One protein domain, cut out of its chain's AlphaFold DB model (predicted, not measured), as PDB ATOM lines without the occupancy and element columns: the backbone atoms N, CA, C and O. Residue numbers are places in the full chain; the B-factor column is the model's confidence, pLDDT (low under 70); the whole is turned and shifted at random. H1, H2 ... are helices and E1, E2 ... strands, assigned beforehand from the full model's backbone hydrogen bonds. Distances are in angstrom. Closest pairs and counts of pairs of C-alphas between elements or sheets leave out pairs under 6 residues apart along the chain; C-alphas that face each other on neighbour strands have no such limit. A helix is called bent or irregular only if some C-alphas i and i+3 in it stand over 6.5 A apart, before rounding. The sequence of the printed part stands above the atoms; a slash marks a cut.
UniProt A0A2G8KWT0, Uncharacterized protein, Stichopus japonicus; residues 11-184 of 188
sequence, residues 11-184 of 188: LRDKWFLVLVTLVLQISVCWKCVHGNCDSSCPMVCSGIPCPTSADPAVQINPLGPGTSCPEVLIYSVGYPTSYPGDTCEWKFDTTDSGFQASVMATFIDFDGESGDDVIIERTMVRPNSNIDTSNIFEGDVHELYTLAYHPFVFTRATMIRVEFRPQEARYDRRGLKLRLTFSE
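This is residues 11 to 184 of the 188 residues of an uncharacterized protein of Stichopus japonicus (UniProt A0A2G8KWT0). Two twisted sheets lie face to face as a sandwich, one of five strands (E1, E2, E9, E4, E7) and one of four (E3, E8, E5, E6), and the long helix H1 sticks out from this body as an arm with its residues 11 to 27. The strands make a jelly roll, one long hairpin wound over both sheets in four nested antiparallel pairs: E2 with E9, E3 with E8, E4 with E7 and E5 with E6. The short helix H2 grazes both sheets. The printed part has 174 residues with two named helices and nine named strands, in the order H1 E1 E2 E3 E4 E5 E6 H2 E7 E8 E9; the class is mixed, helices and strands, the larger sheet is mixed and the smaller antiparallel. The whole is compact, with a radius of gyration of the C-alphas of 17.6 A and spans of 59 by 47 by 33 A.

The larger sheet, twisted, runs E1 (residues 43 to 48), E2 (71 to 75), E9 (175 to 183), E4 (101 to 111), E7 (152 to 157). E1 and E2 are parallel, with N 44 and O 71 2.7 A apart. The other neighbours are antiparallel: N 72 and O 180 are 2.8 A apart between E2 and E9, N 106 and O 179 2.7 A between E4 and E9, N 103 and O 155 2.8 A between E4 and E7. E4 bends by 52 degrees at residue 108. The smaller sheet runs E3 (88 to 93), E8 (159 to 165), E5 (117 to 125), E6 (131 to 140); N 90 and O 162, N 121 and O 161, and N 120 and O 137 are each 2.8 A apart. E5 and E6 form a hairpin. The facing parts of the two sheets are 10.8 A centre to centre, their strands at 13 degrees. The closest C-alphas of E5 and E7, Met 124 and Ala 157, are 5.0 A apart. H2 (141 to 149) is irregular, C-alphas 146 and 149 being 7.2 A apart; its closest C-alpha pair with E4 is Leu 144 and Phe 110, 7.6 A. H1 (11 to 29) is only just on the larger sheet, with 5 pairs of C-alphas within 10 A, and only grazes it with residues 28 to 29. In H1 every O i to N i+4 pair is within hydrogen-bond range, in H2 3 of 5.

H1 begins at C-alpha 11 (117.539, 182.780, 84.106) and is 26.5 A long. E4 measures 28.6 A, E6 26.9 A, E9 26.7 A and E5 26.2 A. E9 ends at C-alpha 183 (77.549, 194.530, 66.789).

The C-alphas of Leu 11 and His 142, 59.9 A apart, are the farthest pair. The printed part has no cut. The links H1 to E1, E1 to E2 and E2 to E3 are long. Mean pLDDT of the printed part is 75.1, and of H1 41; residues 11 to 49 are among those under 70.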
ATOM      1  N   LEU A  11     118.539 183.848  84.155       42.34
ATOM      2  CA  LEU A  11     117.539 182.780  84.106       42.34
ATOM      3  C   LEU A  11     116.341 183.080  85.011       42.34
ATOM      4  O   LEU A  11     115.210 182.857  84.597       42.34
ATOM      5  N   ARG A  12     116.558 183.634  86.211       47.06
ATOM      6  CA  ARG A  12     115.491 183.847  87.205       47.06
ATOM      7  C   ARG A  12     114.441 184.872  86.751       47.06
ATOM      8  O   ARG A  12     113.255 184.629  86.945       47.06
ATOM      9  N   ASP A  13     114.866 185.926  86.057       45.19
ATOM     10  CA  ASP A  13     113.962 186.944  85.500       45.19
ATOM     11  C   ASP A  13     113.206 186.445  84.263       45.19
ATOM     12  O   ASP A  13     112.055 186.816  84.043       45.19
ATOM     13  N   LYS A  14     113.803 185.528  83.490       45.56
ATOM     14  CA  LYS A  14     113.115 184.867  82.373       45.56
ATOM     15  C   LYS A  14     112.054 183.892  82.864       45.56
ATOM     16  O   LYS A  14     110.972 183.861  82.294       45.56
ATOM     17  N   TRP A  15     112.316 183.153  83.942       44.59
ATOM     18  CA  TRP A  15     111.311 182.277  84.549       44.59
ATOM     19  C   TRP A  15     110.170 183.066  85.190       44.59
ATOM     20  O   TRP A  15     109.030 182.643  85.066       44.59
ATOM     21  N   PHE A  16     110.436 184.225  85.802       46.00
ATOM     22  CA  PHE A  16     109.380 185.082  86.353       46.00
ATOM     23  C   PHE A  16     108.515 185.718  85.261       46.00
ATOM     24  O   PHE A  16     107.294 185.710  85.385       46.00
ATOM     25  N   LEU A  17     109.114 186.196  84.162       44.81
ATOM     26  CA  LEU A  17     108.338 186.679  83.019       44.81
ATOM     27  C   LEU A  17     107.530 185.545  82.381       44.81
ATOM     28  O   LEU A  17     106.359 185.740  82.079       44.81
ATOM     29  N   VAL A  18     108.111 184.352  82.220       46.53
ATOM     30  CA  VAL A  18     107.398 183.185  81.683       46.53
ATOM     31  C   VAL A  18     106.251 182.787  82.606       46.53
ATOM     32  O   VAL A  18     105.157 182.584  82.105       46.53
ATOM     33  N   LEU A  19     106.435 182.766  83.930       41.88
ATOM     34  CA  LEU A  19     105.374 182.420  84.882       41.88
ATOM     35  C   LEU A  19     104.244 183.462  84.892       41.88
ATOM     36  O   LEU A  19     103.075 183.094  84.889       41.88
ATOM     37  N   VAL A  20     104.575 184.757  84.856       44.38
ATOM     38  CA  VAL A  20     103.585 185.848  84.828       44.38
ATOM     39  C   VAL A  20     102.832 185.880  83.494       44.38
ATOM     40  O   VAL A  20     101.620 186.079  83.484       44.38
ATOM     41  N   THR A  21     103.508 185.605  82.376       42.69
ATOM     42  CA  THR A  21     102.867 185.524  81.052       42.69
ATOM     43  C   THR A  21     102.011 184.259  80.923       42.69
ATOM     44  O   THR A  21     100.919 184.329  80.368       42.69
ATOM     45  N   LEU A  22     102.434 183.130  81.509       34.69
ATOM     46  CA  LEU A  22     101.643 181.893  81.549       34.69
ATOM     47  C   LEU A  22     100.368 182.070  82.391       34.69
ATOM     48  O   LEU A  22      99.298 181.634  81.984       34.69
ATOM     49  N   VAL A  23     100.457 182.755  83.538       40.97
ATOM     50  CA  VAL A  23      99.305 183.020  84.422       40.97
ATOM     51  C   VAL A  23      98.326 184.028  83.799       40.97
ATOM     52  O   VAL A  23      97.112 183.855  83.928       40.97
ATOM     53  N   LEU A  24      98.819 185.032  83.062       35.28
ATOM     54  CA  LEU A  24      97.953 185.936  82.296       35.28
ATOM     55  C   LEU A  24      97.299 185.238  81.094       35.28
ATOM     56  O   LEU A  24      96.116 185.453  80.856       35.28
ATOM     57  N   GLN A  25      98.008 184.365  80.372       33.75
ATOM     58  CA  GLN A  25      97.427 183.631  79.239       33.75
ATOM     59  C   GLN A  25      96.363 182.609  79.668       33.75
ATOM     60  O   GLN A  25      95.355 182.464  78.980       33.75
ATOM     61  N   ILE A  26      96.511 181.968  80.831       35.34
ATOM     62  CA  ILE A  26      95.503 181.038  81.371       35.34
ATOM     63  C   ILE A  26      94.246 181.786  81.862       35.34
ATOM     64  O   ILE A  26      93.134 181.307  81.648       35.34
ATOM     65  N   SER A  27      94.385 182.994  82.429       37.53
ATOM     66  CA  SER A  27      93.233 183.830  82.831       37.53
ATOM     67  C   SER A  27      92.412 184.363  81.650       37.53
ATOM     68  O   SER A  27      91.212 184.593  81.793       37.53
ATOM     69  N   VAL A  28      93.041 184.573  80.488       37.34
ATOM     70  CA  VAL A  28      92.359 185.070  79.281       37.34
ATOM     71  C   VAL A  28      91.758 183.915  78.468       37.34
ATOM     72  O   VAL A  28      90.670 184.062  77.935       37.34
ATOM     73  N   CYS A  29      92.370 182.725  78.448       35.16
ATOM     74  CA  CYS A  29      91.803 181.556  77.761       35.16
ATOM     75  C   CYS A  29      90.652 180.874  78.528       35.16
ATOM     76  O   CYS A  29      89.751 180.349  77.887       35.16
ATOM     77  N   TRP A  30      90.555 180.962  79.863       37.91
ATOM     78  CA  TRP A  30      89.298 180.600  80.562       37.91
ATOM     79  C   TRP A  30      88.120 181.517  80.159       37.91
ATOM     80  O   TRP A  30      86.966 181.212  80.442       37.91
ATOM     81  N   LYS A  31      88.417 182.604  79.430       36.81
ATOM     82  CA  LYS A  31      87.463 183.467  78.729       36.81
ATOM     83  C   LYS A  31      87.418 183.263  77.199       36.81
ATOM     84  O   LYS A  31      86.545 183.847  76.572       36.81
ATOM     85  N   CYS A  32      88.291 182.469  76.563       40.00
ATOM     86  CA  CYS A  32      88.330 182.285  75.097       40.00
ATOM     87  C   CYS A  32      89.112 181.001  74.702       40.00
ATOM     88  O   CYS A  32      90.336 181.043  74.627       40.00
ATOM     89  N   VAL A  33      88.489 179.850  74.421       28.73
ATOM     90  CA  VAL A  33      89.189 178.560  74.182       28.73
ATOM     91  C   VAL A  33      88.785 177.879  72.852       28.73
ATOM     92  O   VAL A  33      87.915 177.027  72.780       28.73
ATOM     93  N   HIS A  34      89.544 178.229  71.796       27.47
ATOM     94  CA  HIS A  34      89.787 177.516  70.507       27.47
ATOM     95  C   HIS A  34      89.035 177.872  69.195       27.47
ATOM     96  O   HIS A  34      88.074 177.208  68.790       27.47
ATOM     97  N   GLY A  35      89.613 178.881  68.505       30.31
ATOM     98  CA  GLY A  35      89.221 179.527  67.237       30.31
ATOM     99  C   GLY A  35      89.355 178.726  65.938       30.31
ATOM    100  O   GLY A  35      90.058 177.724  65.868       30.31
ATOM    101  N   ASN A  36      88.588 179.090  64.901       27.41
ATOM    102  CA  ASN A  36      88.952 180.100  63.887       27.41
ATOM    103  C   ASN A  36      87.730 180.864  63.315       27.41
ATOM    104  O   ASN A  36      86.696 180.244  63.069       27.41
ATOM    105  N   CYS A  37      87.891 182.167  63.037       36.50
ATOM    106  CA  CYS A  37      86.924 183.042  62.352       36.50
ATOM    107  C   CYS A  37      87.508 183.658  61.072       36.50
ATOM    108  O   CYS A  37      88.725 183.754  60.912       36.50
ATOM    109  N   ASP A  38      86.612 184.063  60.173       37.00
ATOM    110  CA  ASP A  38      86.908 184.744  58.912       37.00
ATOM    111  C   ASP A  38      87.260 186.237  59.145       37.00
ATOM    112  O   ASP A  38      86.874 186.857  60.131       37.00
ATOM    113  N   SER A  39      88.046 186.807  58.242       45.53
ATOM    114  CA  SER A  39      89.129 187.787  58.476       45.53
ATOM    115  C   SER A  39      88.837 189.239  58.953       45.53
ATOM    116  O   SER A  39      89.721 190.083  58.799       45.53
ATOM    117  N   SER A  40      87.686 189.588  59.555       54.19
ATOM    118  CA  SER A  40      87.406 191.004  59.935       54.19
ATOM    119  C   SER A  40      86.808 191.295  61.321       54.19
ATOM    120  O   SER A  40      86.905 192.438  61.771       54.19
ATOM    121  N   CYS A  41      86.272 190.307  62.044       58.06
ATOM    122  CA  CYS A  41      85.736 190.489  63.398       58.06
ATOM    123  C   CYS A  41      86.660 189.810  64.438       58.06
ATOM    124  O   CYS A  41      87.066 188.662  64.236       58.06
ATOM    125  N   PRO A  42      87.067 190.484  65.534       64.38
ATOM    126  CA  PRO A  42      87.895 189.851  66.555       64.38
ATOM    127  C   PRO A  42      87.083 188.806  67.332       64.38
ATOM    128  O   PRO A  42      86.076 189.116  67.971       64.38
ATOM    129  N   MET A  43      87.551 187.558  67.315       62.34
ATOM    130  CA  MET A  43      86.980 186.482  68.123       62.34
ATOM    131  C   MET A  43      87.246 186.738  69.609       62.34
ATOM    132  O   MET A  43      88.396 186.764  70.048       62.34
ATOM    133  N   VAL A  44      86.172 186.904  70.379       64.75
ATOM    134  CA  VAL A  44      86.203 187.182  71.819       64.75
ATOM    135  C   VAL A  44      86.100 185.916  72.635       64.75
ATOM    136  O   VAL A  44      86.764 185.819  73.653       64.75
ATOM    137  N   CYS A  45      85.324 184.927  72.206       65.62
ATOM    138  CA  CYS A  45      85.310 183.632  72.870       65.62
ATOM    139  C   CYS A  45      85.306 182.532  71.829       65.62
ATOM    140  O   CYS A  45      84.677 182.632  70.779       65.62
ATOM    141  N   SER A  46      85.996 181.447  72.124       66.19
ATOM    142  CA  SER A  46      85.927 180.281  71.275       66.19
ATOM    143  C   SER A  46      85.791 179.042  72.107       66.19
ATOM    144  O   SER A  46      86.133 179.085  73.287       66.19
ATOM    145  N   GLY A  47      85.236 178.004  71.497       59.72
ATOM    146  CA  GLY A  47      84.963 176.718  72.116       59.72
ATOM    147  C   GLY A  47      84.557 176.759  73.561       59.72
ATOM    148  O   GLY A  47      85.100 176.003  74.362       59.72
ATOM    149  N   ILE A  48      83.593 177.628  73.872       67.94
ATOM    150  CA  ILE A  48      82.965 177.632  75.184       67.94
ATOM    151  C   ILE A  48      82.309 176.256  75.339       67.94
ATOM    152  O   ILE A  48      81.349 175.976  74.609       67.94
ATOM    153  N   PRO A  49      82.841 175.379  76.215       66.75
ATOM    154  CA  PRO A  49      82.248 174.071  76.423       66.75
ATOM    155  C   PRO A  49      80.849 174.258  77.008       66.75
ATOM    156  O   PRO A  49      80.517 175.332  77.507       66.75
ATOM    157  N   CYS A  50      80.039 173.211  76.937       72.88
ATOM    158  CA  CYS A  50      78.716 173.171  77.549       72.88
ATOM    159  C   CYS A  50      78.745 173.686  78.999       72.88
ATOM    160  O   CYS A  50      79.360 173.034  79.852       72.88
ATOM    161  N   PRO A  51      78.131 174.847  79.277       71.62
ATOM    162  CA  PRO A  51      78.080 175.406  80.611       71.62
ATOM    163  C   PRO A  51      77.055 174.631  81.429       71.62
ATOM    164  O   PRO A  51      76.080 174.092  80.896       71.62
ATOM    165  N   THR A  52      77.243 174.602  82.740       65.81
ATOM    166  CA  THR A  52      76.154 174.201  83.628       65.81
ATOM    167  C   THR A  52      75.125 175.333  83.689       65.81
ATOM    168  O   THR A  52      75.480 176.502  83.553       65.81
ATOM    169  N   SER A  53      73.844 175.036  83.931       63.09
ATOM    170  CA  SER A  53      72.785 176.067  83.984       63.09
ATOM    171  C   SER A  53      73.011 177.156  85.052       63.09
ATOM    172  O   SER A  53      72.383 178.218  85.009       63.09
ATOM    173  N   ALA A  54      73.923 176.904  85.998       65.12
ATOM    174  CA  ALA A  54      74.360 177.830  87.038       65.12
ATOM    175  C   ALA A  54      75.473 178.798  86.592       65.12
ATOM    176  O   ALA A  54      75.805 179.715  87.348       65.12
ATOM    177  N   ASP A  55      76.051 178.613  85.404       72.88
ATOM    178  CA  ASP A  55      77.148 179.451  84.934       72.88
ATOM    179  C   ASP A  55      76.650 180.874  84.616       72.88
ATOM    180  O   ASP A  55      75.565 181.058  84.043       72.88
ATOM    181  N   PRO A  56      77.411 181.912  85.015       74.62
ATOM    182  CA  PRO A  56      77.025 183.294  84.773       74.62
ATOM    183  C   PRO A  56      77.078 183.626  83.280       74.62
ATOM    184  O   PRO A  56      77.858 183.050  82.521       74.62
ATOM    185  N   ALA A  57      76.285 184.617  82.869       81.50
ATOM    186  CA  ALA A  57      76.325 185.109  81.500       81.50
ATOM    187  C   ALA A  57      77.696 185.717  81.158       81.50
ATOM    188  O   ALA A  57      78.292 186.456  81.949       81.50
ATOM    189  N   VAL A  58      78.186 185.420  79.955       83.00
ATOM    190  CA  VAL A  58      79.416 185.997  79.413       83.00
ATOM    191  C   VAL A  58      79.131 187.427  78.968       83.00
ATOM    192  O   VAL A  58      78.316 187.651  78.076       83.00
ATOM    193  N   GLN A  59      79.822 188.391  79.576       83.62
ATOM    194  CA  GLN A  59      79.697 189.804  79.220       83.62
ATOM    195  C   GLN A  59      80.394 190.097  77.884       83.62
ATOM    196  O   GLN A  59      81.582 189.804  77.716       83.62
ATOM    197  N   ILE A  60      79.666 190.715  76.955       81.62
ATOM    198  CA  ILE A  60      80.123 191.115  75.624       81.62
ATOM    199  C   ILE A  60      79.906 192.622  75.460       81.62
ATOM    200  O   ILE A  60      78.796 193.127  75.601       81.62
ATOM    201  N   ASN A  61      80.971 193.353  75.118       79.50
ATOM    202  CA  ASN A  61      80.901 194.785  74.830       79.50
ATOM    203  C   ASN A  61      81.268 195.065  73.361       79.50
ATOM    204  O   ASN A  61      82.455 195.201  73.048       79.50
ATOM    205  N   PRO A  62      80.280 195.185  72.457       73.88
ATOM    206  CA  PRO A  62      80.538 195.435  71.040       73.88
ATOM    207  C   PRO A  62      80.913 196.895  70.715       73.88
ATOM    208  O   PRO A  62      81.206 197.197  69.564       73.88
ATOM    209  N   LEU A  63      80.954 197.794  71.710       75.62
ATOM    210  CA  LEU A  63      81.520 199.150  71.594       75.62
ATOM    211  C   LEU A  63      82.866 199.300  72.323       75.62
ATOM    212  O   LEU A  63      83.403 200.403  72.442       75.62
ATOM    213  N   GLY A  64      83.421 198.199  72.836       67.50
ATOM    214  CA  GLY A  64      84.709 198.201  73.515       67.50
ATOM    215  C   GLY A  64      85.861 198.632  72.591       67.50
ATOM    216  O   GLY A  64      85.815 198.411  71.376       67.50
ATOM    217  N   PRO A  65      86.932 199.237  73.141       57.72
ATOM    218  CA  PRO A  65      88.098 199.615  72.351       57.72
ATOM    219  C   PRO A  65      88.724 198.375  71.693       57.72
ATOM    220  O   PRO A  65      89.203 197.472  72.374       57.72
ATOM    221  N   GLY A  66      88.730 198.353  70.356       57.94
ATOM    222  CA  GLY A  66      89.288 197.261  69.551       57.94
ATOM    223  C   GLY A  66      88.313 196.134  69.187       57.94
ATOM    224  O   GLY A  66      88.749 195.169  68.565       57.94
ATOM    225  N   THR A  67      87.020 196.237  69.526       58.72
ATOM    226  CA  THR A  67      86.023 195.175  69.292       58.72
ATOM    227  C   THR A  67      84.694 195.736  68.779       58.72
ATOM    228  O   THR A  67      83.693 195.676  69.480       58.72
ATOM    229  N   SER A  68      84.660 196.265  67.551       58.28
ATOM    230  CA  SER A  68      83.425 196.772  66.912       58.28
ATOM    231  C   SER A  68      82.465 195.669  66.436       58.28
ATOM    232  O   SER A  68      81.389 195.953  65.918       58.28
ATOM    233  N   CYS A  69      82.885 194.410  66.548       65.25
ATOM    234  CA  CYS A  69      82.152 193.233  66.099       65.25
ATOM    235  C   CYS A  69      82.684 191.987  66.836       65.25
ATOM    236  O   CYS A  69      83.469 191.234  66.262       65.25
ATOM    237  N   PRO A  70      82.433 191.805  68.143       77.06
ATOM    238  CA  PRO A  70      82.950 190.646  68.853       77.06
ATOM    239  C   PRO A  70      82.242 189.361  68.408       77.06
ATOM    240  O   PRO A  70      81.020 189.325  68.251       77.06
ATOM    241  N   GLU A  71      83.021 188.294  68.233       82.50
ATOM    242  CA  GLU A  71      82.509 186.972  67.855       82.50
ATOM    243  C   GLU A  71      82.700 185.929  68.953       82.50
ATOM    244  O   GLU A  71      83.713 185.907  69.657       82.50
ATOM    245  N   VAL A  72      81.739 185.015  69.057       85.56
ATOM    246  CA  VAL A  72      81.776 183.867  69.955       85.56
ATOM    247  C   VAL A  72      81.524 182.580  69.177       85.56
ATOM    248  O   VAL A  72      80.552 182.485  68.436       85.56
ATOM    249  N   LEU A  73      82.368 181.569  69.377       86.75
ATOM    250  CA  LEU A  73      82.105 180.196  68.938       86.75
ATOM    251  C   LEU A  73      81.746 179.310  70.133       86.75
ATOM    252  O   LEU A  73      82.473 179.284  71.131       86.75
ATOM    253  N   ILE A  74      80.662 178.552  69.993       88.12
ATOM    254  CA  ILE A  74      80.201 177.560  70.971       88.12
ATOM    255  C   ILE A  74      80.111 176.173  70.330       88.12
ATOM    256  O   ILE A  74      79.854 176.052  69.126       88.12
ATOM    257  N   TYR A  75      80.316 175.138  71.145       88.44
ATOM    258  CA  TYR A  75      80.262 173.740  70.720       88.44
ATOM    259  C   TYR A  75      79.478 172.897  71.727       88.44
ATOM    260  O   TYR A  75      79.701 173.033  72.930       88.44
ATOM    261  N   SER A  76      78.631 171.978  71.256       89.38
ATOM    262  CA  SER A  76      78.030 170.959  72.130       89.38
ATOM    263  C   SER A  76      79.105 170.101  72.813       89.38
ATOM    264  O   SER A  76      80.231 169.983  72.315       89.38
ATOM    265  N   VAL A  77      78.771 169.471  73.949       87.06
ATOM    266  CA  VAL A  77      79.698 168.530  74.608       87.06
ATOM    267  C   VAL A  77      80.149 167.474  73.608       87.06
ATOM    268  O   VAL A  77      79.335 166.924  72.875       87.06
ATOM    269  N   GLY A  78      81.453 167.198  73.582       84.81
ATOM    270  CA  GLY A  78      82.025 166.128  72.769       84.81
ATOM    271  C   GLY A  78      82.050 166.395  71.260       84.81
ATOM    272  O   GLY A  78      82.506 165.537  70.511       84.81
ATOM    273  N   TYR A  79      81.670 167.588  70.791       86.12
ATOM    274  CA  TYR A  79      81.988 168.030  69.430       86.12
ATOM    275  C   TYR A  79      83.524 168.070  69.233       86.12
ATOM    276  O   TYR A  79      84.236 168.526  70.135       86.12
ATOM    277  N   PRO A  80      84.085 167.640  68.082       90.88
ATOM    278  CA  PRO A  80      83.423 167.236  66.838       90.88
ATOM    279  C   PRO A  80      83.150 165.725  66.722       90.88
ATOM    280  O   PRO A  80      83.018 165.232  65.606       90.88
ATOM    281  N   THR A  81      83.148 164.962  67.818       89.94
ATOM    282  CA  THR A  81      82.970 163.502  67.771       89.94
ATOM    283  C   THR A  81      81.530 163.075  68.012       89.94
ATOM    284  O   THR A  81      80.863 162.650  67.076       89.94
ATOM    285  N   SER A  82      81.064 163.160  69.252       90.44
ATOM    286  CA  SER A  82      79.763 162.657  69.684       90.44
ATOM    287  C   SER A  82      79.301 163.402  70.920       90.44
ATOM    288  O   SER A  82      80.135 163.735  71.764       90.44
ATOM    289  N   TYR A  83      78.000 163.662  71.039       90.12
ATOM    290  CA  TYR A  83      77.446 164.345  72.206       90.12
ATOM    291  C   TYR A  83      76.709 163.390  73.158       90.12
ATOM    292  O   TYR A  83      76.039 162.445  72.729       90.12
ATOM    293  N   PRO A  84      76.823 163.625  74.477       86.94
ATOM    294  CA  PRO A  84      75.980 162.981  75.472       86.94
ATOM    295  C   PRO A  84      74.548 163.525  75.388       86.94
ATOM    296  O   PRO A  84      74.310 164.576  74.802       86.94
ATOM    297  N   GLY A  85      73.598 162.851  76.037       85.31
ATOM    298  CA  GLY A  85      72.210 163.320  76.170       85.31
ATOM    299  C   GLY A  85      72.043 164.480  77.160       85.31
ATOM    300  O   GLY A  85      70.975 164.632  77.743       85.31
ATOM    301  N   ASP A  86      73.105 165.252  77.400       86.31
ATOM    302  CA  ASP A  86      73.112 166.362  78.348       86.31
ATOM    303  C   ASP A  86      72.756 167.667  77.631       86.31
ATOM    304  O   ASP A  86      73.276 167.972  76.557       86.31
ATOM    305  N   THR A  87      71.887 168.462  78.253       89.94
ATOM    306  CA  THR A  87      71.512 169.789  77.749       89.94
ATOM    307  C   THR A  87      72.596 170.819  78.044       89.94
ATOM    308  O   THR A  87      73.130 170.869  79.153       89.94
ATOM    309  N   CYS A  88      72.867 171.680  77.065       88.00
ATOM    310  CA  CYS A  88      73.812 172.784  77.180       88.00
ATOM    311  C   CYS A  88      73.113 174.123  77.068       88.00
ATOM    312  O   CYS A  88      72.286 174.299  76.179       88.00
ATOM    313  N   GLU A  89      73.508 175.080  77.906       90.94
ATOM    314  CA  GLU A  89      72.948 176.427  77.900       90.94
ATOM    315  C   GLU A  89      74.060 177.478  77.952       90.94
ATOM    316  O   GLU A  89      74.785 177.577  78.936       90.94
ATOM    317  N   TRP A  90      74.172 178.302  76.910       90.38
ATOM    318  CA  TRP A  90      75.092 179.437  76.852       90.38
ATOM    319  C   TRP A  90      74.331 180.748  76.998       90.38
ATOM    320  O   TRP A  90      73.376 180.995  76.265       90.38
ATOM    321  N   LYS A  91      74.786 181.613  77.907       89.25
ATOM    322  CA  LYS A  91      74.212 182.943  78.144       89.25
ATOM    323  C   LYS A  91      75.232 184.024  77.810       89.25
ATOM    324  O   LYS A  91      76.357 183.985  78.305       89.25
ATOM    325  N   PHE A  92      74.817 185.004  77.022       88.00
ATOM    326  CA  PHE A  92      75.610 186.169  76.637       88.00
ATOM    327  C   PHE A  92      74.858 187.428  77.000       88.00
ATOM    328  O   PHE A  92      73.662 187.521  76.735       88.00
ATOM    329  N   ASP A  93      75.557 188.389  77.578       87.12
ATOM    330  CA  ASP A  93      74.965 189.606  78.104       87.12
ATOM    331  C   ASP A  93      75.720 190.826  77.586       87.12
ATOM    332  O   ASP A  93      76.950 190.845  77.547       87.12
ATOM    333  N   THR A  94      74.973 191.829  77.145       84.75
ATOM    334  CA  THR A  94      75.492 193.104  76.664       84.75
ATOM    335  C   THR A  94      75.036 194.270  77.536       84.75
ATOM    336  O   THR A  94      75.267 195.417  77.157       84.75
ATOM    337  N   THR A  95      74.411 194.048  78.703       78.75
ATOM    338  CA  THR A  95      73.931 195.139  79.576       78.75
ATOM    339  C   THR A  95      75.025 196.123  79.962       78.75
ATOM    340  O   THR A  95      74.763 197.324  79.984       78.75
ATOM    341  N   ASP A  96      76.245 195.646  80.224       71.50
ATOM    342  CA  ASP A  96      77.374 196.492  80.641       71.50
ATOM    343  C   ASP A  96      77.775 197.514  79.567       71.50
ATOM    344  O   ASP A  96      78.401 198.533  79.857       71.50
ATOM    345  N   SER A  97      77.390 197.257  78.317       67.19
ATOM    346  CA  SER A  97      77.607 198.170  77.198       67.19
ATOM    347  C   SER A  97      76.582 199.317  77.158       67.19
ATOM    348  O   SER A  97      76.846 200.358  76.560       67.19
ATOM    349  N   GLY A  98      75.449 199.182  77.858       69.75
ATOM    350  CA  GLY A  98      74.410 200.209  77.972       69.75
ATOM    351  C   GLY A  98      73.432 200.286  76.794       69.75
ATOM    352  O   GLY A  98      72.609 201.200  76.762       69.75
ATOM    353  N   PHE A  99      73.488 199.350  75.840       71.88
ATOM    354  CA  PHE A  99      72.607 199.312  74.665       71.88
ATOM    355  C   PHE A  99      72.213 197.877  74.270       71.88
ATOM    356  O   PHE A  99      72.720 196.887  74.802       71.88
ATOM    357  N   GLN A 100      71.259 197.773  73.341       82.25
ATOM    358  CA  GLN A 100      70.854 196.509  72.726       82.25
ATOM    359  C   GLN A 100      71.816 196.182  71.585       82.25
ATOM    360  O   GLN A 100      71.935 196.955  70.636       82.25
ATOM    361  N   ALA A 101      72.499 195.043  71.654       84.69
ATOM    362  CA  ALA A 101      73.360 194.610  70.566       84.69
ATOM    363  C   ALA A 101      72.528 194.025  69.423       84.69
ATOM    364  O   ALA A 101      71.522 193.339  69.644       84.69
ATOM    365  N   SER A 102      72.977 194.256  68.193       87.19
ATOM    366  CA  SER A 102      72.539 193.449  67.059       87.19
ATOM    367  C   SER A 102      73.297 192.123  67.120       87.19
ATOM    368  O   SER A 102      74.522 192.124  67.235       87.19
ATOM    369  N   VAL A 103      72.593 190.994  67.081       89.31
ATOM    370  CA  VAL A 103      73.183 189.658  67.203       89.31
ATOM    371  C   VAL A 103      72.818 188.816  65.997       89.31
ATOM    372  O   VAL A 103      71.643 188.661  65.663       89.31
ATOM    373  N   MET A 104      73.837 188.237  65.376       88.94
ATOM    374  CA  MET A 104      73.700 187.260  64.309       88.94
ATOM    375  C   MET A 104      74.213 185.906  64.798       88.94
ATOM    376  O   MET A 104      75.398 185.751  65.086       88.94
ATOM    377  N   ALA A 105      73.329 184.917  64.872       90.25
ATOM    378  CA  ALA A 105      73.692 183.531  65.128       90.25
ATOM    379  C   ALA A 105      73.852 182.803  63.795       90.25
ATOM    380  O   ALA A 105      72.908 182.778  63.026       90.25
ATOM    381  N   THR A 106      75.020 182.232  63.510       89.00
ATOM    382  CA  THR A 106      75.319 181.450  62.302       89.00
ATOM    383  C   THR A 106      75.573 179.990  62.669       89.00
ATOM    384  O   THR A 106      76.523 179.692  63.399       89.00
ATOM    385  N   PHE A 107      74.782 179.074  62.124       88.31
ATOM    386  CA  PHE A 107      75.009 177.634  62.209       88.31
ATOM    387  C   PHE A 107      76.154 177.250  61.275       88.31
ATOM    388  O   PHE A 107      76.051 177.385  60.058       88.31
ATOM    389  N   ILE A 108      77.279 176.821  61.851       87.81
ATOM    390  CA  ILE A 108      78.467 176.427  61.084       87.81
ATOM    391  C   ILE A 108      78.439 174.927  60.789       87.81
ATOM    392  O   ILE A 108      78.795 174.511  59.692       87.81
ATOM    393  N   ASP A 109      78.050 174.124  61.776       87.56
ATOM    394  CA  ASP A 109      77.855 172.681  61.645       87.56
ATOM    395  C   ASP A 109      76.733 172.272  62.597       87.56
ATOM    396  O   ASP A 109      76.680 172.727  63.744       87.56
ATOM    397  N   PHE A 110      75.836 171.429  62.110       89.31
ATOM    398  CA  PHE A 110      74.816 170.801  62.927       89.31
ATOM    399  C   PHE A 110      74.580 169.386  62.413       89.31
ATOM    400  O   PHE A 110      74.200 169.170  61.261       89.31
ATOM    401  N   ASP A 111      74.836 168.426  63.287       90.38
ATOM    402  CA  ASP A 111      74.657 167.002  63.049       90.38
ATOM    403  C   ASP A 111      73.940 166.424  64.268       90.38
ATOM    404  O   ASP A 111      74.577 165.920  65.194       90.38
ATOM    405  N   GLY A 112      72.620 166.619  64.294       88.56
ATOM    406  CA  GLY A 112      71.686 166.098  65.293       88.56
ATOM    407  C   GLY A 112      70.846 164.936  64.756       88.56
ATOM    408  O   GLY A 112      70.944 164.571  63.584       88.56
ATOM    409  N   GLU A 113      69.995 164.368  65.604       90.56
ATOM    410  CA  GLU A 113      68.994 163.359  65.251       90.56
ATOM    411  C   GLU A 113      67.573 163.823  65.613       90.56
ATOM    412  O   GLU A 113      67.385 164.727  66.426       90.56
ATOM    413  N   SER A 114      66.550 163.227  64.992       87.75
ATOM    414  CA  SER A 114      65.155 163.561  65.307       87.75
ATOM    415  C   SER A 114      64.895 163.529  66.821       87.75
ATOM    416  O   SER A 114      65.210 162.543  67.488       87.75
ATOM    417  N   GLY A 115      64.318 164.619  67.335       86.19
ATOM    418  CA  GLY A 115      64.080 164.840  68.762       86.19
ATOM    419  C   GLY A 115      65.098 165.758  69.443       86.19
ATOM    420  O   GLY A 115      64.811 166.233  70.539       86.19
ATOM    421  N   ASP A 116      66.243 166.034  68.813       91.38
ATOM    422  CA  ASP A 116      67.190 167.031  69.308       91.38
ATOM    423  C   ASP A 116      66.771 168.440  68.881       91.38
ATOM    424  O   ASP A 116      66.482 168.679  67.704       91.38
ATOM    425  N   ASP A 117      66.834 169.380  69.824       92.50
ATOM    426  CA  ASP A 117      66.430 170.768  69.601       92.50
ATOM    427  C   ASP A 117      67.582 171.751  69.800       92.50
ATOM    428  O   ASP A 117      68.436 171.589  70.683       92.50
ATOM    429  N   VAL A 118      67.535 172.849  69.047       92.94
ATOM    430  CA  VAL A 118      68.278 174.071  69.361       92.94
ATOM    431  C   VAL A 118      67.295 175.206  69.607       92.94
ATOM    432  O   VAL A 118      66.456 175.515  68.761       92.94
ATOM    433  N   ILE A 119      67.443 175.873  70.749       93.31
ATOM    434  CA  ILE A 119      66.715 177.100  71.065       93.31
ATOM    435  C   ILE A 119      67.693 178.263  71.067       93.31
ATOM    436  O   ILE A 119      68.768 178.198  71.658       93.31
ATOM    437  N   ILE A 120      67.292 179.360  70.440       94.06
ATOM    438  CA  ILE A 120      67.905 180.664  70.628       94.06
ATOM    439  C   ILE A 120      66.817 181.594  71.144       94.06
ATOM    440  O   ILE A 120      65.816 181.862  70.478       94.06
ATOM    441  N   GLU A 121      67.029 182.100  72.345       94.81
ATOM    442  CA  GLU A 121      66.132 183.005  73.042       94.81
ATOM    443  C   GLU A 121      66.824 184.354  73.212       94.81
ATOM    444  O   GLU A 121      68.009 184.447  73.549       94.81
ATOM    445  N   ARG A 122      66.073 185.425  72.972       94.00
ATOM    446  CA  ARG A 122      66.513 186.785  73.261       94.00
ATOM    447  C   ARG A 122      65.803 187.310  74.488       94.00
ATOM    448  O   ARG A 122      64.614 187.068  74.677       94.00
ATOM    449  N   THR A 123      66.502 188.158  75.221       92.44
ATOM    450  CA  THR A 123      65.917 189.067  76.194       92.44
ATOM    451  C   THR A 123      66.289 190.498  75.826       92.44
ATOM    452  O   THR A 123      67.457 190.815  75.592       92.44
ATOM    453  N   MET A 124      65.290 191.374  75.765       88.94
ATOM    454  CA  MET A 124      65.446 192.807  75.533       88.94
ATOM    455  C   MET A 124      65.026 193.571  76.783       88.94
ATOM    456  O   MET A 124      63.903 193.418  77.264       88.94
ATOM    457  N   VAL A 125      65.904 194.443  77.274       85.94
ATOM    458  CA  VAL A 125      65.556 195.416  78.312       85.94
ATOM    459  C   VAL A 125      65.157 196.718  77.624       85.94
ATOM    460  O   VAL A 125      65.930 197.301  76.858       85.94
ATOM    461  N   ARG A 126      63.917 197.161  77.845       80.75
ATOM    462  CA  ARG A 126      63.377 198.402  77.273       80.75
ATOM    463  C   ARG A 126      63.652 199.601  78.195       80.75
ATOM    464  O   ARG A 126      63.828 199.415  79.398       80.75
ATOM    465  N   PRO A 127      63.615 200.848  77.684       78.31
ATOM    466  CA  PRO A 127      63.896 202.053  78.480       78.31
ATOM    467  C   PRO A 127      62.990 202.262  79.703       78.31
ATOM    468  O   PRO A 127      63.367 202.951  80.642       78.31
ATOM    469  N   ASN A 128      61.794 201.671  79.709       82.50
ATOM    470  CA  ASN A 128      60.866 201.697  80.840       82.50
ATOM    471  C   ASN A 128      61.092 200.547  81.840       82.50
ATOM    472  O   ASN A 128      60.200 200.248  82.628       82.50
ATOM    473  N   SER A 129      62.244 199.876  81.762       78.94
ATOM    474  CA  SER A 129      62.601 198.693  82.550       78.94
ATOM    475  C   SER A 129      61.727 197.461  82.298       78.94
ATOM    476  O   SER A 129      61.838 196.481  83.032       78.94
ATOM    477  N   ASN A 130      60.896 197.458  81.249       86.75
ATOM    478  CA  ASN A 130      60.214 196.237  80.837       86.75
ATOM    479  C   ASN A 130      61.228 195.261  80.239       86.75
ATOM    480  O   ASN A 130      62.016 195.631  79.363       86.75
ATOM    481  N   ILE A 131      61.151 194.014  80.688       88.88
ATOM    482  CA  ILE A 131      61.945 192.899  80.182       88.88
ATOM    483  C   ILE A 131      61.050 192.087  79.248       88.88
ATOM    484  O   ILE A 131      59.938 191.716  79.620       88.88
ATOM    485  N   ASP A 132      61.522 191.867  78.028       89.94
ATOM    486  CA  ASP A 132      60.822 191.124  76.984       89.94
ATOM    487  C   ASP A 132      61.694 189.949  76.541       89.94
ATOM    488  O   ASP A 132      62.764 190.158  75.965       89.94
ATOM    489  N   THR A 133      61.247 188.731  76.841       92.69
ATOM    490  CA  THR A 133      61.957 187.487  76.528       92.69
ATOM    491  C   THR A 133      61.159 186.693  75.503       92.69
ATOM    492  O   THR A 133      59.957 186.487  75.667       92.69
ATOM    493  N   SER A 134      61.810 186.277  74.418       91.75
ATOM    494  CA  SER A 134      61.167 185.547  73.319       91.75
ATOM    495  C   SER A 134      62.142 184.612  72.608       91.75
ATOM    496  O   SER A 134      63.311 184.952  72.420       91.75
ATOM    497  N   ASN A 135      61.642 183.465  72.148       90.25
ATOM    498  CA  ASN A 135      62.386 182.580  71.254       90.25
ATOM    499  C   ASN A 135      62.492 183.253  69.880       90.25
ATOM    500  O   ASN A 135      61.484 183.650  69.294       90.25
ATOM    501  N   ILE A 136      63.717 183.422  69.385       90.69
ATOM    502  CA  ILE A 136      63.978 183.886  68.012       90.69
ATOM    503  C   ILE A 136      64.181 182.716  67.057       90.69
ATOM    504  O   ILE A 136      64.024 182.869  65.849       90.69
ATOM    505  N   PHE A 137      64.545 181.567  67.616       88.50
ATOM    506  CA  PHE A 137      64.656 180.301  66.931       88.50
ATOM    507  C   PHE A 137      64.359 179.197  67.940       88.50
ATOM    508  O   PHE A 137      64.889 179.206  69.047       88.50
ATOM    509  N   GLU A 138      63.509 178.264  67.561       88.00
ATOM    510  CA  GLU A 138      63.280 177.017  68.275       88.00
ATOM    511  C   GLU A 138      62.982 176.012  67.184       88.00
ATOM    512  O   GLU A 138      61.948 176.129  66.534       88.00
ATOM    513  N   GLY A 139      63.933 175.122  66.934       83.06
ATOM    514  CA  GLY A 139      63.833 174.204  65.816       83.06
ATOM    515  C   GLY A 139      64.554 172.901  66.085       83.06
ATOM    516  O   GLY A 139      65.587 172.859  66.764       83.06
ATOM    517  N   ASP A 140      63.978 171.850  65.517       84.31
ATOM    518  CA  ASP A 140      64.543 170.515  65.500       84.31
ATOM    519  C   ASP A 140      65.519 170.354  64.320       84.31
ATOM    520  O   ASP A 140      65.826 171.279  63.557       84.31
ATOM    521  N   VAL A 141      65.992 169.127  64.132       80.25
ATOM    522  CA  VAL A 141      66.862 168.755  63.017       80.25
ATOM    523  C   VAL A 141      66.280 169.087  61.639       80.25
ATOM    524  O   VAL A 141      67.025 169.504  60.750       80.25
ATOM    525  N   HIS A 142      64.968 168.933  61.435       80.44
ATOM    526  CA  HIS A 142      64.346 169.230  60.145       80.44
ATOM    527  C   HIS A 142      64.375 170.728  59.868       80.44
ATOM    528  O   HIS A 142      64.772 171.138  58.775       80.44
ATOM    529  N   GLU A 143      64.012 171.545  60.853       79.12
ATOM    530  CA  GLU A 143      64.033 172.999  60.718       79.12
ATOM    531  C   GLU A 143      65.459 173.525  60.507       79.12
ATOM    532  O   GLU A 143      65.692 174.348  59.618       79.12
ATOM    533  N   LEU A 144      66.447 172.968  61.211       78.00
ATOM    534  CA  LEU A 144      67.858 173.314  61.028       78.00
ATOM    535  C   LEU A 144      68.383 172.948  59.634       78.00
ATOM    536  O   LEU A 144      69.123 173.729  59.036       78.00
ATOM    537  N   TYR A 145      67.960 171.821  59.054       71.88
ATOM    538  CA  TYR A 145      68.312 171.495  57.669       71.88
ATOM    539  C   TYR A 145      67.625 172.407  56.645       71.88
ATOM    540  O   TYR A 145      68.191 172.655  55.577       71.88
ATOM    541  N   THR A 146      66.453 172.974  56.952       70.56
ATOM    542  CA  THR A 146      65.838 173.987  56.073       70.56
ATOM    543  C   THR A 146      66.584 175.325  56.073       70.56
ATOM    544  O   THR A 146      66.514 176.056  55.082       70.56
ATOM    545  N   LEU A 147      67.398 175.610  57.101       68.25
ATOM    546  CA  LEU A 147      68.308 176.764  57.126       68.25
ATOM    547  C   LEU A 147      69.494 176.634  56.153       68.25
ATOM    548  O   LEU A 147      70.292 177.564  56.053       68.25
ATOM    549  N   ALA A 148      69.605 175.549  55.375       56.16
ATOM    550  CA  ALA A 148      70.676 175.340  54.391       56.16
ATOM    551  C   ALA A 148      70.863 176.497  53.383       56.16
ATOM    552  O   ALA A 148      71.939 176.637  52.804       56.16
ATOM    553  N   TYR A 149      69.845 177.342  53.186       52.91
ATOM    554  CA  TYR A 149      69.923 178.528  52.325       52.91
ATOM    555  C   TYR A 149      70.177 179.842  53.078       52.91
ATOM    556  O   TYR A 149      70.650 180.801  52.474       52.91
ATOM    557  N   HIS A 150      69.891 179.889  54.380       63.31
ATOM    558  CA  HIS A 150      70.100 181.043  55.256       63.31
ATOM    559  C   HIS A 150      70.527 180.525  56.634       63.31
ATOM    560  O   HIS A 150      69.691 180.415  57.529       63.31
ATOM    561  N   PRO A 151      71.811 180.178  56.830       76.19
ATOM    562  CA  PRO A 151      72.275 179.504  58.041       76.19
ATOM    563  C   PRO A 151      72.382 180.464  59.227       76.19
ATOM    564  O   PRO A 151      73.185 180.234  60.129       76.19
ATOM    565  N   PHE A 152      71.645 181.577  59.214       80.31
ATOM    566  CA  PHE A 152      71.737 182.594  60.238       80.31
ATOM    567  C   PHE A 152      70.382 183.102  60.720       80.31
ATOM    568  O   PHE A 152      69.437 183.267  59.955       80.31
ATOM    569  N   VAL A 153      70.334 183.394  62.015       84.62
ATOM    570  CA  VAL A 153      69.226 184.047  62.706       84.62
ATOM    571  C   VAL A 153      69.718 185.410  63.163       84.62
ATOM    572  O   VAL A 153      70.792 185.522  63.755       84.62
ATOM    573  N   PHE A 154      68.938 186.450  62.885       86.19
ATOM    574  CA  PHE A 154      69.274 187.821  63.244       86.19
ATOM    575  C   PHE A 154      68.288 188.383  64.265       86.19
ATOM    576  O   PHE A 154      67.074 188.237  64.121       86.19
ATOM    577  N   THR A 155      68.796 189.061  65.293       90.06
ATOM    578  CA  THR A 155      67.961 189.737  66.284       90.06
ATOM    579  C   THR A 155      68.649 190.950  66.899       90.06
ATOM    580  O   THR A 155      69.846 191.158  66.748       90.06
ATOM    581  N   ARG A 156      67.886 191.723  67.672       88.69
ATOM    582  CA  ARG A 156      68.413 192.601  68.716       88.69
ATOM    583  C   ARG A 156      68.214 191.958  70.077       88.69
ATOM    584  O   ARG A 156      67.209 191.271  70.285       88.69
ATOM    585  N   ALA A 157      69.163 192.158  70.977       90.06
ATOM    586  CA  ALA A 157      69.088 191.619  72.321       90.06
ATOM    587  C   ALA A 157      69.969 192.398  73.293       90.06
ATOM    588  O   ALA A 157      71.015 192.927  72.929       90.06
ATOM    589  N   THR A 158      69.535 192.430  74.546       90.50
ATOM    590  CA  THR A 158      70.391 192.765  75.685       90.50
ATOM    591  C   THR A 158      71.054 191.500  76.233       90.50
ATOM    592  O   THR A 158      72.194 191.540  76.669       90.50
ATOM    593  N   MET A 159      70.354 190.365  76.168       90.94
ATOM    594  CA  MET A 159      70.893 189.056  76.520       90.94
ATOM    595  C   MET A 159      70.443 188.012  75.499       90.94
ATOM    596  O   MET A 159      69.298 188.035  75.040       90.94
ATOM    597  N   ILE A 160      71.342 187.098  75.148       93.44
ATOM    598  CA  ILE A 160      71.078 185.951  74.277       93.44
ATOM    599  C   ILE A 160      71.334 184.675  75.060       93.44
ATOM    600  O   ILE A 160      72.392 184.517  75.669       93.44
ATOM    601  N   ARG A 161      70.377 183.757  74.992       93.31
ATOM    602  CA  ARG A 161      70.490 182.399  75.507       93.31
ATOM    603  C   ARG A 161      70.442 181.433  74.332       93.31
ATOM    604  O   ARG A 161      69.534 181.511  73.510       93.31
ATOM    605  N   VAL A 162      71.430 180.556  74.236       93.62
ATOM    606  CA  VAL A 162      71.440 179.443  73.283       93.62
ATOM    607  C   VAL A 162      71.358 178.155  74.077       93.62
ATOM    608  O   VAL A 162      72.137 177.966  75.005       93.62
ATOM    609  N   GLU A 163      70.445 177.273  73.704       93.50
ATOM    610  CA  GLU A 163      70.250 175.978  74.337       93.50
ATOM    611  C   GLU A 163      70.340 174.873  73.283       93.50
ATOM    612  O   GLU A 163      69.710 174.969  72.232       93.50
ATOM    613  N   PHE A 164      71.123 173.831  73.551       93.12
ATOM    614  CA  PHE A 164      71.118 172.595  72.768       93.12
ATOM    615  C   PHE A 164      70.589 171.469  73.651       93.12
ATOM    616  O   PHE A 164      71.186 171.180  74.691       93.12
ATOM    617  N   ARG A 165      69.473 170.858  73.241       93.00
ATOM    618  CA  ARG A 165      68.754 169.819  73.986       93.00
ATOM    619  C   ARG A 165      68.759 168.514  73.192       93.00
ATOM    620  O   ARG A 165      67.847 168.289  72.401       93.00
ATOM    621  N   PRO A 166      69.770 167.655  73.376       91.62
ATOM    622  CA  PRO A 166      69.717 166.312  72.828       91.62
ATOM    623  C   PRO A 166      68.658 165.480  73.566       91.62
ATOM    624  O   PRO A 166      68.551 165.551  74.793       91.62
ATOM    625  N   GLN A 167      67.884 164.677  72.839       92.00
ATOM    626  CA  GLN A 167      66.876 163.796  73.442       92.00
ATOM    627  C   GLN A 167      67.525 162.625  74.192       92.00
ATOM    628  O   GLN A 167      67.036 162.181  75.233       92.00
ATOM    629  N   GLU A 168      68.624 162.109  73.644       91.06
ATOM    630  CA  GLU A 168      69.423 161.030  74.212       91.06
ATOM    631  C   GLU A 168      70.887 161.150  73.772       91.06
ATOM    632  O   GLU A 168      71.235 161.967  72.921       91.06
ATOM    633  N   ALA A 169      71.771 160.342  74.360       89.94
ATOM    634  CA  ALA A 169      73.166 160.311  73.936       89.94
ATOM    635  C   ALA A 169      73.288 159.750  72.513       89.94
ATOM    636  O   ALA A 169      72.765 158.672  72.219       89.94
ATOM    637  N   ARG A 170      74.030 160.445  71.645       88.75
ATOM    638  CA  ARG A 170      74.257 160.033  70.256       88.75
ATOM    639  C   ARG A 170      75.743 159.826  70.014       88.75
ATOM    640  O   ARG A 170      76.534 160.764  70.040       88.75
ATOM    641  N   TYR A 171      76.133 158.577  69.781       86.88
ATOM    642  CA  TYR A 171      77.543 158.188  69.652       86.88
ATOM    643  C   TYR A 171      78.111 158.345  68.235       86.88
ATOM    644  O   TYR A 171      79.316 158.199  68.046       86.88
ATOM    645  N   ASP A 172      77.259 158.642  67.258       90.06
ATOM    646  CA  ASP A 172      77.560 158.742  65.829       90.06
ATOM    647  C   ASP A 172      77.261 160.130  65.232       90.06
ATOM    648  O   ASP A 172      77.442 160.328  64.032       90.06
ATOM    649  N   ARG A 173      76.838 161.091  66.061       91.38
ATOM    650  CA  ARG A 173      76.416 162.437  65.656       91.38
ATOM    651  C   ARG A 173      77.295 163.503  66.291       91.38
ATOM    652  O   ARG A 173      77.468 163.500  67.504       91.38
ATOM    653  N   ARG A 174      77.827 164.445  65.505       91.06
ATOM    654  CA  ARG A 174      78.816 165.423  66.009       91.06
ATOM    655  C   ARG A 174      78.225 166.485  66.935       91.06
ATOM    656  O   ARG A 174      78.946 166.982  67.799       91.06
ATOM    657  N   GLY A 175      76.948 166.831  66.766       91.25
ATOM    658  CA  GLY A 175      76.251 167.848  67.555       91.25
ATOM    659  C   GLY A 175      76.281 169.230  66.916       91.25
ATOM    660  O   GLY A 175      76.104 169.358  65.706       91.25
ATOM    661  N   LEU A 176      76.478 170.270  67.725       90.44
ATOM    662  CA  LEU A 176      76.309 171.669  67.331       90.44
ATOM    663  C   LEU A 176      77.636 172.433  67.324       90.44
ATOM    664  O   LEU A 176      78.386 172.413  68.302       90.44
ATOM    665  N   LYS A 177      77.847 173.216  66.264       90.31
ATOM    666  CA  LYS A 177      78.804 174.319  66.198       90.31
ATOM    667  C   LYS A 177      78.104 175.587  65.714       90.31
ATOM    668  O   LYS A 177      77.720 175.694  64.546       90.31
ATOM    669  N   LEU A 178      78.008 176.577  66.597       90.94
ATOM    670  CA  LEU A 178      77.351 177.857  66.329       90.94
ATOM    671  C   LEU A 178      78.341 179.014  66.512       90.94
ATOM    672  O   LEU A 178      79.167 179.008  67.428       90.94
ATOM    673  N   ARG A 179      78.235 180.021  65.645       89.69
ATOM    674  CA  ARG A 179      78.917 181.312  65.774       89.69
ATOM    675  C   ARG A 179      77.911 182.397  66.124       89.69
ATOM    676  O   ARG A 179      76.934 182.555  65.410       89.69
ATOM    677  N   LEU A 180      78.173 183.176  67.162       90.88
ATOM    678  CA  LEU A 180      77.455 184.410  67.455       90.88
ATOM    679  C   LEU A 180      78.347 185.596  67.106       90.88
ATOM    680  O   LEU A 180      79.498 185.648  67.534       90.88
ATOM    681  N   THR A 181      77.811 186.556  66.369       88.00
ATOM    682  CA  THR A 181      78.463 187.831  66.077       88.00
ATOM    683  C   THR A 181      77.612 188.934  66.682       88.00
ATOM    684  O   THR A 181      76.412 188.997  66.415       88.00
ATOM    685  N   PHE A 182      78.214 189.794  67.497       87.00
ATOM    686  CA  PHE A 182      77.532 190.934  68.104       87.00
ATOM    687  C   PHE A 182      78.043 192.213  67.448       87.00
ATOM    688  O   PHE A 182      79.229 192.325  67.161       87.00
ATOM    689  N   SER A 183      77.175 193.190  67.238       83.75
ATOM    690  CA  SER A 183      77.549 194.530  66.789       83.75
ATOM    691  C   SER A 183      76.705 195.581  67.504       83.75
ATOM    692  O   SER A 183      75.767 195.265  68.246       83.75
ATOM    693  N   GLU A 184      77.059 196.847  67.308       78.12
ATOM    694  CA  GLU A 184      76.219 197.964  67.729       78.12
ATOM    695  C   GLU A 184      74.815 197.869  67.094       78.12
ATOM    696  O   GLU A 184      74.588 197.224  66.062       78.12
TER     697      GLU A 184